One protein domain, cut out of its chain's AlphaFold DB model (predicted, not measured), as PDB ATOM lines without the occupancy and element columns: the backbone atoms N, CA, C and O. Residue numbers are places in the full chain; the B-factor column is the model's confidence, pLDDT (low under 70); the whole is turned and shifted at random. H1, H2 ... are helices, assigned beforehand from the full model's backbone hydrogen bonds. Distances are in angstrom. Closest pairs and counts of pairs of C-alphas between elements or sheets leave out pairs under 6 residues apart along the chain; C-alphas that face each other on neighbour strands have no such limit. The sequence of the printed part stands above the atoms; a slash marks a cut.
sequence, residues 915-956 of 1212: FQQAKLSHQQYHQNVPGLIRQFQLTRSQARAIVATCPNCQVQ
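This is residues 915 to 956 of the 1212 residues of the protein "Integrase" of Hirundo rustica rustica (UniProt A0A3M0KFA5). Three short helices, H1, H2 and H3, make a small triangular cluster in which each touches the other two at a steep tilt, and a fourth, the very short H4, sits past the last residue of H3, away from H1 and H2. The printed part has 42 residues with four named helices, in the order H1, H2, H3, H4 along the chain, and no named strand; the class is all helix. The whole is compact, with a radius of gyration of the C-alphas of 8.9 A, and its outline is rounded, spanning 25 by 18 by 14 A.

The longest helix is H1, residues 915 to 925, which runs 15.3 A from C-alpha 915 at (121.333, 188.912, 128.888) to C-alpha 925 at (123.231, 199.706, 118.233). H3, residues 940 to 948, is 12.0 A long and ends with C-alpha 948 at (128.753, 200.359, 131.864). H2, residues 929 to 936, is 10.7 A long. H4, residues 951 to 954, measures 5.3 A and ends with C-alpha 954 at (131.517, 204.611, 129.405).

H1 touches H3 at a steep tilt of 45 degrees, running the same way, and their closest C-alphas are those of Lys 919 and Ile 946, 5.9 A apart. H1 also touches H2, at a steep tilt of 59 degrees and running opposite ways; the closest C-alphas, of Ala 918 and Phe 936, are 6.3 A apart. H2 and H3 touch, with the C-alphas of Val 929 and Ala 943 closest at 5.5 A. They run opposite ways at a steep tilt of 69 degrees, only just short of about perpendicular. The helix packing is mostly crossed: of the three pairs H1 and H2, H1 and H3, H2 and H3, 0 are at a shallow tilt. H3 is the hub, touching three other helices. H3 and H4 only just touch, and only at the corner by their link, with 3 pairs of C-alphas within 8 A; the closest, of Ala 948 and Gln 954, are 5.6 A apart. H4 is apart from H1 and from H2. In H1, H2 and H3 every O i to N i+4 pair is within hydrogen-bond range; H4 is too short for such a pair, and its 1 pair of O i and N i+3 is not within range.

The two C-alphas farthest apart are those of Gln 937 and Val 955, at 25.5 A. The first and last printed C-alphas, of Phe 915 and Gln 956, are 22.7 A apart. The printed part has no cut, and the links H1 to H2, H2 to H3 and H3 to H4 are tight. The mean pLDDT of the printed part is 77.7, and residues 954 to 956, of which 954 belongs to H4, are under 70.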
ATOM      1  N   PHE A 915     120.252 187.987 128.541       71.88
ATOM      2  CA  PHE A 915     121.333 188.912 128.888       71.88
ATOM      3  C   PHE A 915     122.452 188.957 127.827       71.88
ATOM      4  O   PHE A 915     122.968 190.036 127.518       71.88
ATOM      5  N   GLN A 916     122.801 187.823 127.207       71.75
ATOM      6  CA  GLN A 916     123.749 187.784 126.085       71.75
ATOM      7  C   GLN A 916     123.164 188.425 124.819       71.75
ATOM      8  O   GLN A 916     123.857 189.202 124.159       71.75
ATOM      9  N   GLN A 917     121.886 188.174 124.509       72.38
ATOM     10  CA  GLN A 917     121.190 188.821 123.389       72.38
ATOM     11  C   GLN A 917     121.182 190.349 123.546       72.38
ATOM     12  O   GLN A 917     121.545 191.077 122.619       72.38
ATOM     13  N   ALA A 918     120.860 190.841 124.746       78.69
ATOM     14  CA  ALA A 918     120.902 192.261 125.071       78.69
ATOM     15  C   ALA A 918     122.317 192.856 124.949       78.69
ATOM     16  O   ALA A 918     122.473 193.970 124.446       78.69
ATOM     17  N   LYS A 919     123.359 192.111 125.353       79.69
ATOM     18  CA  LYS A 919     124.763 192.530 125.219       79.69
ATOM     19  C   LYS A 919     125.192 192.658 123.754       79.69
ATOM     20  O   LYS A 919     125.771 193.682 123.390       79.69
ATOM     21  N   LEU A 920     124.865 191.677 122.909       76.81
ATOM     22  CA  LEU A 920     125.129 191.727 121.463       76.81
ATOM     23  C   LEU A 920     124.371 192.882 120.792       76.81
ATOM     24  O   LEU A 920     124.944 193.631 120.003       76.81
ATOM     25  N   SER A 921     123.101 193.083 121.158       78.12
ATOM     26  CA  SER A 921     122.295 194.185 120.632       78.12
ATOM     27  C   SER A 921     122.874 195.552 121.024       78.12
ATOM     28  O   SER A 921     123.060 196.408 120.157       78.12
ATOM     29  N   HIS A 922     123.273 195.729 122.291       83.50
ATOM     30  CA  HIS A 922     123.936 196.950 122.754       83.50
ATOM     31  C   HIS A 922     125.286 197.191 122.062       83.50
ATOM     32  O   HIS A 922     125.594 198.330 121.716       83.50
ATOM     33  N   GLN A 923     126.067 196.141 121.797       80.50
ATOM     34  CA  GLN A 923     127.316 196.237 121.037       80.50
ATOM     35  C   GLN A 923     127.090 196.666 119.573       80.50
ATOM     36  O   GLN A 923     127.959 197.311 118.988       80.50
ATOM     37  N   GLN A 924     125.935 196.344 118.980       76.94
ATOM     38  CA  GLN A 924     125.603 196.715 117.603       76.94
ATOM     39  C   GLN A 924     124.992 198.123 117.483       76.94
ATOM     40  O   GLN A 924     125.362 198.861 116.564       76.94
ATOM     41  N   TYR A 925     124.062 198.496 118.370       79.31
ATOM     42  CA  TYR A 925     123.231 199.706 118.233       79.31
ATOM     43  C   TYR A 925     123.472 200.785 119.297       79.31
ATOM     44  O   TYR A 925     123.101 201.938 119.057       79.31
ATOM     45  N   HIS A 926     124.095 200.440 120.429       80.56
ATOM     46  CA  HIS A 926     124.290 201.288 121.613       80.56
ATOM     47  C   HIS A 926     122.985 201.865 122.206       80.56
ATOM     48  O   HIS A 926     122.910 203.057 122.512       80.56
ATOM     49  N   GLN A 927     121.952 201.026 122.392       80.75
ATOM     50  CA  GLN A 927     120.719 201.411 123.100       80.75
ATOM     51  C   GLN A 927     120.998 201.951 124.507       80.75
ATOM     52  O   GLN A 927     121.862 201.438 125.222       80.75
ATOM     53  N   ASN A 928     120.197 202.916 124.951       81.06
ATOM     54  CA  ASN A 928     120.207 203.375 126.335       81.06
ATOM     55  C   ASN A 928     119.567 202.359 127.311       81.06
ATOM     56  O   ASN A 928     118.863 201.430 126.912       81.06
ATOM     57  N   VAL A 929     119.813 202.544 128.616       80.81
ATOM     58  CA  VAL A 929     119.351 201.622 129.676       80.81
ATOM     59  C   VAL A 929     117.825 201.389 129.646       80.81
ATOM     60  O   VAL A 929     117.436 200.223 129.654       80.81
ATOM     61  N   PRO A 930     116.948 202.416 129.552       80.00
ATOM     62  CA  PRO A 930     115.505 202.207 129.367       80.00
ATOM     63  C   PRO A 930     115.144 201.351 128.141       80.00
ATOM     64  O   PRO A 930     114.253 200.509 128.227       80.00
ATOM     65  N   GLY A 931     115.853 201.531 127.022       77.81
ATOM     66  CA  GLY A 931     115.669 200.741 125.805       77.81
ATOM     67  C   GLY A 931     115.951 199.253 126.008       77.81
ATOM     68  O   GLY A 931     115.125 198.420 125.646       77.81
ATOM     69  N   LEU A 932     117.070 198.913 126.659       81.06
ATOM     70  CA  LEU A 932     117.417 197.520 126.974       81.06
ATOM     71  C   LEU A 932     116.430 196.876 127.961       81.06
ATOM     72  O   LEU A 932     116.051 195.722 127.768       81.06
ATOM     73  N   ILE A 933     115.973 197.624 128.974       82.25
ATOM     74  CA  ILE A 933     114.932 197.168 129.913       82.25
ATOM     75  C   ILE A 933     113.641 196.835 129.150       82.25
ATOM     76  O   ILE A 933     113.074 195.767 129.354       82.25
ATOM     77  N   ARG A 934     113.190 197.699 128.228       82.38
ATOM     78  CA  ARG A 934     111.980 197.441 127.429       82.38
ATOM     79  C   ARG A 934     112.150 196.294 126.429       82.38
ATOM     80  O   ARG A 934     111.229 195.503 126.269       82.38
ATOM     81  N   GLN A 935     113.279 196.229 125.726       76.06
ATOM     82  CA  GLN A 935     113.480 195.279 124.627       76.06
ATOM     83  C   GLN A 935     113.757 193.848 125.116       76.06
ATOM     84  O   GLN A 935     113.369 192.901 124.441       76.06
ATOM     85  N   PHE A 936     114.402 193.692 126.277       80.44
ATOM     86  CA  PHE A 936     114.872 192.398 126.791       80.44
ATOM     87  C   PHE A 936     114.379 192.083 128.218       80.44
ATOM     88  O   PHE A 936     114.886 191.161 128.845       80.44
ATOM     89  N   GLN A 937     113.428 192.859 128.754       79.44
ATOM     90  CA  GLN A 937     112.844 192.709 130.103       79.44
ATOM     91  C   GLN A 937     113.873 192.627 131.255       79.44
ATOM     92  O   GLN A 937     113.596 192.097 132.329       79.44
ATOM     93  N   LEU A 938     115.073 193.180 131.049       80.06
ATOM     94  CA  LEU A 938     116.159 193.142 132.027       80.06
ATOM     95  C   LEU A 938     115.882 194.032 133.241       80.06
ATOM     96  O   LEU A 938     115.321 195.123 133.127       80.06
ATOM     97  N   THR A 939     116.405 193.631 134.400       80.56
ATOM     98  CA  THR A 939     116.422 194.491 135.591       80.56
ATOM     99  C   THR A 939     117.283 195.744 135.374       80.56
ATOM    100  O   THR A 939     118.223 195.772 134.570       80.56
ATOM    101  N   ARG A 940     117.004 196.810 136.139       80.44
ATOM    102  CA  ARG A 940     117.732 198.091 136.036       80.44
ATOM    103  C   ARG A 940     119.232 197.958 136.339       80.44
ATOM    104  O   ARG A 940     120.014 198.750 135.818       80.44
ATOM    105  N   SER A 941     119.634 196.979 137.149       76.94
ATOM    106  CA  SER A 941     121.035 196.630 137.423       76.94
ATOM    107  C   SER A 941     121.684 195.910 136.235       76.94
ATOM    108  O   SER A 941     122.717 196.373 135.755       76.94
ATOM    109  N   GLN A 942     121.056 194.860 135.693       79.62
ATOM    110  CA  GLN A 942     121.538 194.141 134.502       79.62
ATOM    111  C   GLN A 942     121.718 195.077 133.296       79.62
ATOM    112  O   GLN A 942     122.790 195.117 132.689       79.62
ATOM    113  N   ALA A 943     120.707 195.891 132.979       80.75
ATOM    114  CA  ALA A 943     120.784 196.831 131.863       80.75
ATOM    115  C   ALA A 943     121.846 197.929 132.086       80.75
ATOM    116  O   ALA A 943     122.520 198.331 131.136       80.75
ATOM    117  N   ARG A 944     122.063 198.384 133.332       82.12
ATOM    118  CA  ARG A 944     123.186 199.280 133.673       82.12
ATOM    119  C   ARG A 944     124.542 198.600 133.477       82.12
ATOM    120  O   ARG A 944     125.432 199.238 132.926       82.12
ATOM    121  N   ALA A 945     124.697 197.335 133.866       80.12
ATOM    122  CA  ALA A 945     125.949 196.593 133.706       80.12
ATOM    123  C   ALA A 945     126.349 196.425 132.226       80.12
ATOM    124  O   ALA A 945     127.516 196.610 131.882       80.12
ATOM    125  N   ILE A 946     125.386 196.161 131.331       82.44
ATOM    126  CA  ILE A 946     125.640 196.077 129.879       82.44
ATOM    127  C   ILE A 946     126.158 197.413 129.321       82.44
ATOM    128  O   ILE A 946     127.134 197.427 128.575       82.44
ATOM    129  N   VAL A 947     125.549 198.541 129.704       81.88
ATOM    130  CA  VAL A 947     125.979 199.868 129.222       81.88
ATOM    131  C   VAL A 947     127.310 200.300 129.854       81.88
ATOM    132  O   VAL A 947     128.162 200.852 129.163       81.88
ATOM    133  N   ALA A 948     127.524 200.015 131.142       78.62
ATOM    134  CA  ALA A 948     128.753 200.359 131.864       78.62
ATOM    135  C   ALA A 948     129.980 199.550 131.407       78.62
ATOM    136  O   ALA A 948     131.100 200.041 131.504       78.62
ATOM    137  N   THR A 949     129.779 198.336 130.880       78.88
ATOM    138  CA  THR A 949     130.851 197.501 130.301       78.88
ATOM    139  C   THR A 949     131.111 197.773 128.814       78.88
ATOM    140  O   THR A 949     131.954 197.110 128.211       78.88
ATOM    141  N   CYS A 950     130.427 198.748 128.203       81.25
ATOM    142  CA  CYS A 950     130.657 199.148 126.816       81.25
ATOM    143  C   CYS A 950     131.648 200.331 126.732       81.25
ATOM    144  O   CYS A 950     131.286 201.441 127.139       81.25
ATOM    145  N   PRO A 951     132.852 200.163 126.136       75.19
ATOM    146  CA  PRO A 951     133.872 201.220 126.090       75.19
ATOM    147  C   PRO A 951     133.388 202.529 125.445       75.19
ATOM    148  O   PRO A 951     133.718 203.616 125.912       75.19
ATOM    149  N   ASN A 952     132.540 202.436 124.416       76.69
ATOM    150  CA  ASN A 952     131.999 203.596 123.699       76.69
ATOM    151  C   ASN A 952     130.971 204.385 124.531       76.69
ATOM    152  O   ASN A 952     130.796 205.585 124.327       76.69
ATOM    153  N   CYS A 953     130.273 203.721 125.456       76.00
ATOM    154  CA  CYS A 953     129.244 204.336 126.295       76.00
ATOM    155  C   CYS A 953     129.814 204.861 127.619       76.00
ATOM    156  O   CYS A 953     129.329 205.869 128.127       76.00
ATOM    157  N   GLN A 954     130.864 204.225 128.149       67.38
ATOM    158  CA  GLN A 954     131.517 204.611 129.405       67.38
ATOM    159  C   GLN A 954     132.162 206.010 129.347       67.38
ATOM    160  O   GLN A 954     132.134 206.740 130.333       67.38
ATOM    161  N   VAL A 955     132.708 206.407 128.189       56.78
ATOM    162  CA  VAL A 955     133.433 207.684 128.006       56.78
ATOM    163  C   VAL A 955     132.500 208.895 127.825       56.78
ATOM    164  O   VAL A 955     132.922 210.034 128.006       56.78
ATOM    165  N   GLN A 956     131.227 208.683 127.475       56.19
ATOM    166  CA  GLN A 956     130.261 209.760 127.222       56.19
ATOM    167  C   GLN A 956     128.907 209.434 127.854       56.19
ATOM    168  O   GLN A 956     128.038 208.843 127.203       56.19
TER     169      GLN A 956